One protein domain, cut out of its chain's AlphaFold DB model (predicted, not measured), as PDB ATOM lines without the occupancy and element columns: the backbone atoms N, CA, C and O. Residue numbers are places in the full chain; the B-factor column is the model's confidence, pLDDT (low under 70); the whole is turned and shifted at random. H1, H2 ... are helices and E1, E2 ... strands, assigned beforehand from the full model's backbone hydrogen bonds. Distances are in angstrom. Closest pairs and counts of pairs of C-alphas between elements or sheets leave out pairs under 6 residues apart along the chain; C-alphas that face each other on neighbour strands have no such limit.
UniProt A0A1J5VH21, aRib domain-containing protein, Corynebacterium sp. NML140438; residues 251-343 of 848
ATOM      1  N   PRO A 251       0.882 115.656  28.616       92.50
ATOM      2  CA  PRO A 251       0.141 114.674  29.405       92.50
ATOM      3  C   PRO A 251       0.711 114.579  30.826       92.50
ATOM      4  O   PRO A 251       1.895 114.278  30.987       92.50
ATOM      5  N   VAL A 252      -0.118 114.827  31.841       91.12
ATOM      6  CA  VAL A 252       0.278 114.846  33.263       91.12
ATOM      7  C   VAL A 252      -0.691 114.018  34.097       91.12
ATOM      8  O   VAL A 252      -1.881 113.956  33.785       91.12
ATOM      9  N   ARG A 253      -0.182 113.362  35.144       89.62
ATOM     10  CA  ARG A 253      -0.985 112.450  35.983       89.62
ATOM     11  C   ARG A 253      -1.869 113.175  36.989       89.62
ATOM     12  O   ARG A 253      -2.904 112.651  37.370       89.62
ATOM     13  N   ASP A 254      -1.427 114.339  37.432       87.81
ATOM     14  CA  ASP A 254      -2.201 115.209  38.302       87.81
ATOM     15  C   ASP A 254      -2.115 116.637  37.745       87.81
ATOM     16  O   ASP A 254      -1.151 117.364  38.016       87.81
ATOM     17  N   PRO A 255      -3.103 117.060  36.937       87.38
ATOM     18  CA  PRO A 255      -3.167 118.420  36.408       87.38
ATOM     19  C   PRO A 255      -3.209 119.513  37.486       87.38
ATOM     20  O   PRO A 255      -2.874 120.669  37.207       87.38
ATOM     21  N   LYS A 256      -3.622 119.159  38.709       83.12
ATOM     22  CA  LYS A 256      -3.799 120.052  39.860       83.12
ATOM     23  C   LYS A 256      -2.514 120.139  40.708       83.12
ATOM     24  O   LYS A 256      -2.318 121.142  41.392       83.12
ATOM     25  N   LYS A 257      -1.610 119.150  40.627       85.62
ATOM     26  CA  LYS A 257      -0.375 119.026  41.430       85.62
ATOM     27  C   LYS A 257       0.834 118.528  40.607       85.62
ATOM     28  O   LYS A 257       1.396 117.461  40.861       85.62
ATOM     29  N   LEU A 258       1.277 119.349  39.654       87.44
ATOM     30  CA  LEU A 258       2.413 119.063  38.764       87.44
ATOM     31  C   LEU A 258       3.728 118.758  39.509       87.44
ATOM     32  O   LEU A 258       4.179 119.544  40.351       87.44
ATOM     33  N   THR A 259       4.413 117.680  39.118       88.69
ATOM     34  CA  THR A 259       5.802 117.407  39.536       88.69
ATOM     35  C   THR A 259       6.816 118.300  38.831       88.69
ATOM     36  O   THR A 259       6.562 118.815  37.746       88.69
ATOM     37  N   ASP A 260       8.028 118.413  39.376       89.00
ATOM     38  CA  ASP A 260       9.108 119.179  38.738       89.00
ATOM     39  C   ASP A 260       9.566 118.575  37.395       89.00
ATOM     40  O   ASP A 260      10.048 119.293  36.519       89.00
ATOM     41  N   ALA A 261       9.348 117.271  37.185       91.19
ATOM     42  CA  ALA A 261       9.548 116.620  35.892       91.19
ATOM     43  C   ALA A 261       8.484 117.046  34.860       91.19
ATOM     44  O   ALA A 261       8.826 117.350  33.717       91.19
ATOM     45  N   GLU A 262       7.211 117.125  35.264       92.44
ATOM     46  CA  GLU A 262       6.114 117.612  34.413       92.44
ATOM     47  C   GLU A 262       6.243 119.121  34.144       92.44
ATOM     48  O   GLU A 262       6.134 119.536  32.991       92.44
ATOM     49  N   LYS A 263       6.594 119.935  35.153       91.75
ATOM     50  CA  LYS A 263       6.937 121.362  34.981       91.75
ATOM     51  C   LYS A 263       8.057 121.546  33.957       91.75
ATOM     52  O   LYS A 263       7.925 122.361  33.050       91.75
ATOM     53  N   LYS A 264       9.132 120.751  34.038       93.38
ATOM     54  CA  LYS A 264      10.239 120.791  33.067       93.38
ATOM     55  C   LYS A 264       9.807 120.382  31.652       93.38
ATOM     56  O   LYS A 264      10.287 120.965  30.683       93.38
ATOM     57  N   ALA A 265       8.896 119.418  31.516       94.88
ATOM     58  CA  ALA A 265       8.323 119.058  30.220       94.88
ATOM     59  C   ALA A 265       7.435 120.181  29.644       94.88
ATOM     60  O   ALA A 265       7.468 120.427  28.441       94.88
ATOM     61  N   ILE A 266       6.691 120.898  30.495       94.69
ATOM     62  CA  ILE A 266       5.878 122.066  30.116       94.69
ATOM     63  C   ILE A 266       6.764 123.259  29.719       94.69
ATOM     64  O   ILE A 266       6.519 123.854  28.673       94.69
ATOM     65  N   ASP A 267       7.831 123.561  30.471       94.94
ATOM     66  CA  ASP A 267       8.865 124.537  30.080       94.94
ATOM     67  C   ASP A 267       9.427 124.197  28.692       94.94
ATOM     68  O   ASP A 267       9.402 125.040  27.794       94.94
ATOM     69  N   GLN A 268       9.828 122.941  28.463       95.62
ATOM     70  CA  GLN A 268      10.341 122.509  27.164       95.62
ATOM     71  C   GLN A 268       9.288 122.621  26.046       95.62
ATOM     72  O   GLN A 268       9.632 123.023  24.932       95.62
ATOM     73  N   ALA A 269       8.018 122.303  26.312       95.12
ATOM     74  CA  ALA A 269       6.930 122.453  25.343       95.12
ATOM     75  C   ALA A 269       6.689 123.928  24.971       95.12
ATOM     76  O   ALA A 269       6.524 124.237  23.789       95.12
ATOM     77  N   ILE A 270       6.750 124.839  25.949       93.88
ATOM     78  CA  ILE A 270       6.692 126.291  25.731       93.88
ATOM     79  C   ILE A 270       7.916 126.747  24.930       93.88
ATOM     80  O   ILE A 270       7.752 127.307  23.850       93.88
ATOM     81  N   ARG A 271       9.147 126.450  25.368       94.06
ATOM     82  CA  ARG A 271      10.369 126.839  24.635       94.06
ATOM     83  C   ARG A 271      10.365 126.322  23.196       94.06
ATOM     84  O   ARG A 271      10.747 127.062  22.297       94.06
ATOM     85  N   THR A 272       9.865 125.109  22.955       92.56
ATOM     86  CA  THR A 272       9.714 124.549  21.599       92.56
ATOM     87  C   THR A 272       8.691 125.331  20.767       92.56
ATOM     88  O   THR A 272       8.981 125.676  19.625       92.56
ATOM     89  N   ALA A 273       7.521 125.662  21.324       89.69
ATOM     90  CA  ALA A 273       6.505 126.464  20.632       89.69
ATOM     91  C   ALA A 273       6.985 127.894  20.315       89.69
ATOM     92  O   ALA A 273       6.615 128.459  19.288       89.69
ATOM     93  N   TYR A 274       7.862 128.447  21.153       89.50
ATOM     94  CA  TYR A 274       8.481 129.764  20.986       89.50
ATOM     95  C   TYR A 274       9.884 129.720  20.349       89.50
ATOM     96  O   TYR A 274      10.613 130.709  20.419       89.50
ATOM     97  N   THR A 275      10.282 128.614  19.714       87.94
ATOM     98  CA  THR A 275      11.522 128.541  18.924       87.94
ATOM     99  C   THR A 275      11.203 128.654  17.437       87.94
ATOM    100  O   THR A 275      10.410 127.882  16.904       87.94
ATOM    101  N   ALA A 276      11.842 129.616  16.775       83.69
ATOM    102  CA  ALA A 276      11.732 129.860  15.345       83.69
ATOM    103  C   ALA A 276      12.374 128.740  14.505       83.69
ATOM    104  O   ALA A 276      13.260 128.026  14.986       83.69
ATOM    105  N   LYS A 277      12.031 128.643  13.216       80.06
ATOM    106  CA  LYS A 277      12.643 127.695  12.256       80.06
ATOM    107  C   LYS A 277      14.172 127.828  12.169       80.06
ATOM    108  O   LYS A 277      14.864 126.827  12.004       80.06
ATOM    109  N   SER A 278      14.712 129.034  12.348       81.75
ATOM    110  CA  SER A 278      16.155 129.315  12.456       81.75
ATOM    111  C   SER A 278      16.796 128.949  13.806       81.75
ATOM    112  O   SER A 278      17.970 129.247  14.022       81.75
ATOM    113  N   GLY A 279      16.051 128.333  14.730       84.94
ATOM    114  CA  GLY A 279      16.512 127.980  16.077       84.94
ATOM    115  C   GLY A 279      16.565 129.156  17.060       84.94
ATOM    116  O   GLY A 279      17.111 129.016  18.152       84.94
ATOM    117  N   LYS A 280      16.027 130.325  16.689       84.50
ATOM    118  CA  LYS A 280      16.008 131.520  17.544       84.50
ATOM    119  C   LYS A 280      14.815 131.517  18.491       84.50
ATOM    120  O   LYS A 280      13.688 131.280  18.071       84.50
ATOM    121  N   SER A 281      15.059 131.853  19.750       88.69
ATOM    122  CA  SER A 281      14.001 132.100  20.728       88.69
ATOM    123  C   SER A 281      13.155 133.325  20.350       88.69
ATOM    124  O   SER A 281      13.678 134.342  19.884       88.69
ATOM    125  N   LYS A 282      11.842 133.216  20.561       87.50
ATOM    126  CA  LYS A 282      10.845 134.301  20.521       87.50
ATOM    127  C   LYS A 282      10.420 134.761  21.921       87.50
ATOM    128  O   LYS A 282       9.625 135.697  22.034       87.50
ATOM    129  N   LEU A 283      10.889 134.073  22.966       90.81
ATOM    130  CA  LEU A 283      10.617 134.407  24.363       90.81
ATOM    131  C   LEU A 283      11.219 135.778  24.717       90.81
ATOM    132  O   LEU A 283      12.103 136.264  24.004       90.81
ATOM    133  N   PRO A 284      10.766 136.435  25.800       90.19
ATOM    134  CA  PRO A 284      11.293 137.733  26.181       90.19
ATOM    135  C   PRO A 284      12.615 137.532  26.930       90.19
ATOM    136  O   PRO A 284      12.681 137.727  28.138       90.19
ATOM    137  N   ASP A 285      13.661 137.113  26.226       91.12
ATOM    138  CA  ASP A 285      14.981 136.848  26.804       91.12
ATOM    139  C   ASP A 285      15.669 138.145  27.301       91.12
ATOM    140  O   ASP A 285      15.211 139.272  27.068       91.12
ATOM    141  N   GLY A 286      16.759 137.999  28.055       88.19
ATOM    142  CA  GLY A 286      17.522 139.112  28.617       88.19
ATOM    143  C   GLY A 286      18.104 140.039  27.543       88.19
ATOM    144  O   GLY A 286      18.508 139.601  26.469       88.19
ATOM    145  N   THR A 287      18.142 141.345  27.831       83.50
ATOM    146  CA  THR A 287      18.585 142.386  26.885       83.50
ATOM    147  C   THR A 287      19.602 143.343  27.507       83.50
ATOM    148  O   THR A 287      19.539 143.654  28.703       83.50
ATOM    149  N   GLY A 288      20.530 143.833  26.678       86.44
ATOM    150  CA  GLY A 288      21.658 144.651  27.122       86.44
ATOM    151  C   GLY A 288      22.603 143.825  27.988       86.44
ATOM    152  O   GLY A 288      23.042 142.759  27.582       86.44
ATOM    153  N   ASP A 289      22.847 144.274  29.213       87.69
ATOM    154  CA  ASP A 289      23.765 143.631  30.166       87.69
ATOM    155  C   ASP A 289      23.352 142.191  30.555       87.69
ATOM    156  O   ASP A 289      24.148 141.462  31.133       87.69
ATOM    157  N   LEU A 290      22.117 141.772  30.237       90.12
ATOM    158  CA  LEU A 290      21.597 140.411  30.443       90.12
ATOM    159  C   LEU A 290      21.486 139.584  29.144       90.12
ATOM    160  O   LEU A 290      20.829 138.540  29.149       90.12
ATOM    161  N   GLU A 291      22.048 140.048  28.026       88.62
ATOM    162  CA  GLU A 291      21.984 139.341  26.739       88.62
ATOM    163  C   GLU A 291      22.522 137.902  26.854       88.62
ATOM    164  O   GLU A 291      23.561 137.649  27.457       88.62
ATOM    165  N   GLY A 292      21.768 136.942  26.313       87.25
ATOM    166  CA  GLY A 292      22.038 135.508  26.465       87.25
ATOM    167  C   GLY A 292      21.365 134.839  27.675       87.25
ATOM    168  O   GLY A 292      21.310 133.613  27.712       87.25
ATOM    169  N   THR A 293      20.788 135.597  28.618       92.75
ATOM    170  CA  THR A 293      19.955 135.033  29.703       92.75
ATOM    171  C   THR A 293      18.586 134.615  29.147       92.75
ATOM    172  O   THR A 293      17.852 135.494  28.692       92.75
ATOM    173  N   PRO A 294      18.181 133.331  29.185       94.44
ATOM    174  CA  PRO A 294      16.861 132.919  28.705       94.44
ATOM    175  C   PRO A 294      15.728 133.448  29.591       94.44
ATOM    176  O   PRO A 294      15.905 133.631  30.795       94.44
ATOM    177  N   ALA A 295      14.539 133.622  29.020       94.56
ATOM    178  CA  ALA A 295      13.338 133.978  29.763       94.56
ATOM    179  C   ALA A 295      12.978 132.919  30.814       94.56
ATOM    180  O   ALA A 295      13.075 131.704  30.570       94.56
ATOM    181  N   PHE A 296      12.510 133.396  31.966       94.25
ATOM    182  CA  PHE A 296      12.030 132.546  33.049       94.25
ATOM    183  C   PHE A 296      10.593 132.094  32.770       94.25
ATOM    184  O   PHE A 296       9.797 132.834  32.184       94.25
ATOM    185  N   ILE A 297      10.291 130.857  33.160       94.56
ATOM    186  CA  ILE A 297       8.994 130.201  32.983       94.56
ATOM    187  C   ILE A 297       8.595 129.683  34.363       94.56
ATOM    188  O   ILE A 297       8.945 128.571  34.761       94.56
ATOM    189  N   ASP A 298       7.920 130.545  35.113       92.88
ATOM    190  CA  ASP A 298       7.587 130.307  36.513       92.88
ATOM    191  C   ASP A 298       6.207 129.677  36.648       92.88
ATOM    192  O   ASP A 298       5.306 129.957  35.861       92.88
ATOM    193  N   PHE A 299       6.029 128.846  37.671       90.44
ATOM    194  CA  PHE A 299       4.769 128.174  37.966       90.44
ATOM    195  C   PHE A 299       4.192 128.774  39.250       90.44
ATOM    196  O   PHE A 299       4.617 128.396  40.341       90.44
ATOM    197  N   ASP A 300       3.234 129.700  39.126       81.50
ATOM    198  CA  ASP A 300       2.508 130.247  40.279       81.50
ATOM    199  C   ASP A 300       1.899 129.097  41.111       81.50
ATOM    200  O   ASP A 300       1.352 128.153  40.522       81.50
ATOM    201  N   PRO A 301       1.823 129.213  42.454       71.50
ATOM    202  CA  PRO A 301       1.135 128.239  43.314       71.50
ATOM    203  C   PRO A 301      -0.324 127.943  42.923       71.50
ATOM    204  O   PRO A 301      -0.861 126.896  43.271       71.50
ATOM    205  N   ASN A 302      -0.962 128.846  42.170       66.44
ATOM    206  CA  ASN A 302      -2.328 128.717  41.655       66.44
ATOM    207  C   ASN A 302      -2.433 127.945  40.319       66.44
ATOM    208  O   ASN A 302      -3.497 127.950  39.703       66.44
ATOM    209  N   GLY A 303      -1.351 127.340  39.813       71.00
ATOM    210  CA  GLY A 303      -1.377 126.599  38.544       71.00
ATOM    211  C   GLY A 303      -1.524 127.500  37.312       71.00
ATOM    212  O   GLY A 303      -2.335 127.241  36.420       71.00
ATOM    213  N   THR A 304      -0.765 128.595  37.273       87.25
ATOM    214  CA  THR A 304      -0.631 129.467  36.096       87.25
ATOM    215  C   THR A 304       0.846 129.653  35.793       87.25
ATOM    216  O   THR A 304       1.618 129.981  36.690       87.25
ATOM    217  N   VAL A 305       1.237 129.464  34.535       92.38
ATOM    218  CA  VAL A 305       2.611 129.688  34.094       92.38
ATOM    219  C   VAL A 305       2.808 131.152  33.722       92.38
ATOM    220  O   VAL A 305       2.032 131.710  32.945       92.38
ATOM    221  N   ALA A 306       3.848 131.771  34.268       92.19
ATOM    222  CA  ALA A 306       4.224 133.156  34.036       92.19
ATOM    223  C   ALA A 306       5.538 133.215  33.241       92.19
ATOM    224  O   ALA A 306       6.578 132.757  33.712       92.19
ATOM    225  N   ILE A 307       5.498 133.799  32.040       93.00
ATOM    226  CA  ILE A 307       6.693 134.023  31.217       93.00
ATOM    227  C   ILE A 307       7.244 135.417  31.538       93.00
ATOM    228  O   ILE A 307       6.546 136.426  31.397       93.00
ATOM    229  N   ILE A 308       8.491 135.475  32.006       91.69
ATOM    230  CA  ILE A 308       9.092 136.672  32.609       91.69
ATOM    231  C   ILE A 308      10.379 137.050  31.872       91.69
ATOM    232  O   ILE A 308      11.273 136.224  31.687       91.69
ATOM    233  N   ASN A 309      10.499 138.333  31.509       91.31
ATOM    234  CA  ASN A 309      11.768 138.885  31.042       91.31
ATOM    235  C   ASN A 309      12.756 139.012  32.214       91.31
ATOM    236  O   ASN A 309      12.411 139.693  33.187       91.31
ATOM    237  N   PRO A 310      13.991 138.480  32.128       93.19
ATOM    238  CA  PRO A 310      14.954 138.533  33.232       93.19
ATOM    239  C   PRO A 310      15.254 139.954  33.735       93.19
ATOM    240  O   PRO A 310      15.546 140.161  34.912       93.19
ATOM    241  N   ARG A 311      15.116 140.976  32.878       90.19
ATOM    242  CA  ARG A 311      15.344 142.384  33.235       90.19
ATOM    243  C   ARG A 311      14.256 142.958  34.158       90.19
ATOM    244  O   ARG A 311      14.540 143.925  34.872       90.19
ATOM    245  N   ASN A 312      13.063 142.352  34.203       90.56
ATOM    246  CA  ASN A 312      11.983 142.697  35.139       90.56
ATOM    247  C   ASN A 312      12.168 142.070  36.535       90.56
ATOM    248  O   ASN A 312      11.625 142.603  37.501       90.56
ATOM    249  N   THR A 313      12.949 140.996  36.662       92.69
ATOM    250  CA  THR A 313      13.277 140.331  37.936       92.69
ATOM    251  C   THR A 313      14.276 141.153  38.755       92.69
ATOM    252  O   THR A 313      15.137 141.828  38.193       92.69
ATOM    253  N   GLU A 314      14.201 141.133  40.083       94.00
ATOM    254  CA  GLU A 314      15.251 141.651  40.966       94.00
ATOM    255  C   GLU A 314      16.520 140.801  40.846       94.00
ATOM    256  O   GLU A 314      16.472 139.579  40.952       94.00
ATOM    257  N   PHE A 315      17.671 141.439  40.641       93.81
ATOM    258  CA  PHE A 315      18.958 140.752  40.578       93.81
ATOM    259  C   PHE A 315      20.081 141.626  41.127       93.81
ATOM    260  O   PHE A 315      19.963 142.853  41.201       93.81
ATOM    261  N   LYS A 316      21.181 140.971  41.485       93.75
ATOM    262  CA  LYS A 316      22.465 141.571  41.858       93.75
ATOM    263  C   LYS A 316      23.571 140.907  41.039       93.75
ATOM    264  O   LYS A 316      23.428 139.751  40.657       93.75
ATOM    265  N   TRP A 317      24.665 141.614  40.806       93.81
ATOM    266  CA  TRP A 317      25.882 141.008  40.267       93.81
ATOM    267  C   TRP A 317      26.669 140.335  41.394       93.81
ATOM    268  O   TRP A 317      26.641 140.817  42.532       93.81
ATOM    269  N   ASP A 318      27.357 139.240  41.087       91.50
ATOM    270  CA  ASP A 318      28.430 138.704  41.929       91.50
ATOM    271  C   ASP A 318      29.823 139.144  41.438       91.50
ATOM    272  O   ASP A 318      29.952 139.936  40.500       91.50
ATOM    273  N   ASP A 319      30.874 138.650  42.097       93.06
ATOM    274  CA  ASP A 319      32.267 139.025  41.827       93.06
ATOM    275  C   ASP A 319      32.778 138.570  40.440       93.06
ATOM    276  O   ASP A 319      33.817 139.057  39.989       93.06
ATOM    277  N   ASN A 320      32.059 137.672  39.746       90.69
ATOM    278  CA  ASN A 320      32.362 137.252  38.371       90.69
ATOM    279  C   ASN A 320      31.621 138.087  37.312       90.69
ATOM    280  O   ASN A 320      31.878 137.906  36.122       90.69
ATOM    281  N   TYR A 321      30.731 138.995  37.732       86.12
ATOM    282  CA  TYR A 321      29.707 139.640  36.900       86.12
ATOM    283  C   TYR A 321      28.613 138.683  36.384       86.12
ATOM    284  O   TYR A 321      27.966 138.983  35.382       86.12
ATOM    285  N   ASP A 322      28.335 137.579  37.089       88.50
ATOM    286  CA  ASP A 322      27.150 136.757  36.819       88.50
ATOM    287  C   ASP A 322      25.903 137.357  37.506       88.50
ATOM    288  O   ASP A 322      25.966 137.921  38.607       88.50
ATOM    289  N   ALA A 323      24.743 137.272  36.844       91.88
ATOM    290  CA  ALA A 323      23.487 137.843  37.333       91.88
ATOM    291  C   ALA A 323      22.779 136.889  38.313       91.88
ATOM    292  O   ALA A 323      22.179 135.889  37.920       91.88
ATOM    293  N   GLN A 324      22.804 137.230  39.600       93.62
ATOM    294  CA  GLN A 324      22.160 136.472  40.673       93.62
ATOM    295  C   GLN A 324      20.746 137.012  40.926       93.62
ATOM    296  O   GLN A 324      20.564 138.053  41.569       93.62
ATOM    297  N   PHE A 325      19.742 136.311  40.398       94.94
ATOM    298  CA  PHE A 325      18.324 136.668  40.501       94.94
ATOM    299  C   PHE A 325      17.732 136.310  41.873       94.94
ATOM    300  O   PHE A 325      18.091 135.302  42.479       94.94
ATOM    301  N   ALA A 326      16.819 137.142  42.374       94.31
ATOM    302  CA  ALA A 326      16.094 136.896  43.616       94.31
ATOM    303  C   ALA A 326      14.812 136.086  43.365       94.31
ATOM    304  O   ALA A 326      14.124 136.288  42.363       94.31
ATOM    305  N   THR A 327      14.458 135.220  44.314       93.75
ATOM    306  CA  THR A 327      13.220 134.427  44.306       93.75
ATOM    307  C   THR A 327      12.335 134.754  45.508       93.75
ATOM    308  O   THR A 327      12.804 135.250  46.535       93.75
ATOM    309  N   ASN A 328      11.046 134.461  45.378       90.69
ATOM    310  CA  ASN A 328      10.061 134.468  46.454       90.69
ATOM    311  C   ASN A 328      10.142 133.155  47.268       90.69
ATOM    312  O   ASN A 328      10.869 132.228  46.905       90.69
ATOM    313  N   GLU A 329       9.381 133.055  48.364       88.69
ATOM    314  CA  GLU A 329       9.350 131.856  49.227       88.69
ATOM    315  C   GLU A 329       8.770 130.607  48.533       88.69
ATOM    316  O   GLU A 329       9.080 129.486  48.927       88.69
ATOM    317  N   ASP A 330       7.967 130.788  47.479       84.25
ATOM    318  CA  ASP A 330       7.418 129.707  46.644       84.25
ATOM    319  C   ASP A 330       8.371 129.238  45.524       84.25
ATOM    320  O   ASP A 330       8.057 128.294  44.797       84.25
ATOM    321  N   GLY A 331       9.542 129.873  45.392       86.06
ATOM    322  CA  GLY A 331      10.541 129.580  44.362       86.06
ATOM    323  C   GLY A 331      10.351 130.316  43.031       86.06
ATOM    324  O   GLY A 331      11.207 130.177  42.160       86.06
ATOM    325  N   THR A 332       9.293 131.118  42.860       90.88
ATOM    326  CA  THR A 332       9.137 131.992  41.678       90.88
ATOM    327  C   THR A 332      10.119 133.168  41.715       90.88
ATOM    328  O   THR A 332      10.589 133.573  42.781       90.88
ATOM    329  N   HIS A 333      10.444 133.752  40.565       93.25
ATOM    330  CA  HIS A 333      11.344 134.894  40.446       93.25
ATOM    331  C   HIS A 333      10.685 136.183  40.962       93.25
ATOM    332  O   HIS A 333       9.577 136.562  40.574       93.25
ATOM    333  N   LYS A 334      11.391 136.907  41.835       93.56
ATOM    334  CA  LYS A 334      10.889 138.132  42.464       93.56
ATOM    335  C   LYS A 334      10.969 139.305  41.492       93.56
ATOM    336  O   LYS A 334      12.058 139.716  41.100       93.56
ATOM    337  N   LEU A 335       9.827 139.862  41.102       92.06
ATOM    338  CA  LEU A 335       9.772 141.014  40.201       92.06
ATOM    339  C   LEU A 335      10.130 142.324  40.910       92.06
ATOM    340  O   LEU A 335       9.811 142.519  42.082       92.06
ATOM    341  N   LYS A 336      10.751 143.241  40.160       91.81
ATOM    342  CA  LYS A 336      10.990 144.627  40.580       91.81
ATOM    343  C   LYS A 336       9.665 145.361  40.815       91.81
ATOM    344  O   LYS A 336       8.668 145.100  40.142       91.81
ATOM    345  N   GLU A 337       9.679 146.339  41.718       89.75
ATOM    346  CA  GLU A 337       8.520 147.191  42.004       89.75
ATOM    347  C   GLU A 337       7.942 147.824  40.722       89.75
ATOM    348  O   GLU A 337       8.670 148.329  39.865       89.75
ATOM    349  N   GLY A 338       6.615 147.754  40.569       83.50
ATOM    350  CA  GLY A 338       5.917 148.249  39.380       83.50
ATOM    351  C   GLY A 338       6.117 147.416  38.105       83.50
ATOM    352  O   GLY A 338       5.774 147.901  37.027       83.50
ATOM    353  N   LYS A 339       6.664 146.191  38.185       86.06
ATOM    354  CA  LYS A 339       6.738 145.251  37.052       86.06
ATOM    355  C   LYS A 339       5.796 144.064  37.205       86.06
ATOM    356  O   LYS A 339       5.633 143.496  38.279       86.06
ATOM    357  N   THR A 340       5.208 143.681  36.081       78.69
ATOM    358  CA  THR A 340       4.361 142.504  35.894       78.69
ATOM    359  C   THR A 340       5.133 141.391  35.171       78.69
ATOM    360  O   THR A 340       6.129 141.664  34.485       78.69
ATOM    361  N   PRO A 341       4.690 140.124  35.287       80.00
ATOM    362  CA  PRO A 341       5.026 139.097  34.307       80.00
ATOM    363  C   PRO A 341       4.516 139.503  32.924       80.00
ATOM    364  O   PRO A 341       3.594 140.314  32.827       80.00
ATOM    365  N   GLY A 342       5.087 138.916  31.873       79.88
ATOM    366  CA  GLY A 342       4.627 139.152  30.511       79.88
ATOM    367  C   GLY A 342       3.345 138.377  30.211       79.88
ATOM    368  O   GLY A 342       2.254 138.725  30.668       79.88
ATOM    369  N   LEU A 343       3.475 137.270  29.479       88.25
ATOM    370  CA  LEU A 343       2.351 136.365  29.261       88.25
ATOM    371  C   LEU A 343       2.084 135.511  30.508       88.25
ATOM    372  O   LEU A 343       3.009 135.013  31.154       88.25
TER     373      LEU A 343
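AT A GLANCE: This is residues 251 to 343 of the 848 residues of the protein "aRib domain-containing protein" of Corynebacterium sp. NML140438 (UniProt A0A1J5VH21). With little regular structure, the domain has a small strand hairpin, E1 and E2, in its middle, helix H1 on one side and a smaller hairpin, E3 and E4, at the far end, joined by loops. The printed part has 93 residues, with only 30 in named elements, in the order H1 E1 E2 E3 E4; the class is mixed and both sheets are antiparallel. It is compact, radius of gyration of the C-alphas 14.2 A, spanning 42 by 37 by 26 A.

IN THESE COORDINATES: E1, residues 296 to 300, begins at C-alpha 296 (12.030, 132.546, 33.049) and is 12.2 A long; E2, residues 304 to 308, is 12.6 A. H1, residues 260 to 273, is 19.7 A. E3, residues 315 to 317, is 6.9 A; E4, residues 323 to 325, is 6.2 A and ends at C-alpha 325 (18.324, 136.668, 40.501).

HOW THE PARTS SIT: In the hairpin E1 and E2, at 152 degrees, N 298 and O 306 are within hydrogen-bond range, 2.9 A. The closest C-alphas of H1 and E1, Asp 267 and Ile 297, are 6.4 A apart. In H1 every O i to N i+4 pair is within range. In the hairpin E3 and E4, N 324 and O 316 are 2.8 A apart; both strands are apart from H1, E1 and E2.

THE WHOLE: The farthest C-alphas, Arg 253 and Asp 319, are 43.0 A apart. The printed part has no cut. The link H1 to E1 is long, 22 residues. Residue 302 alone is under pLDDT 70.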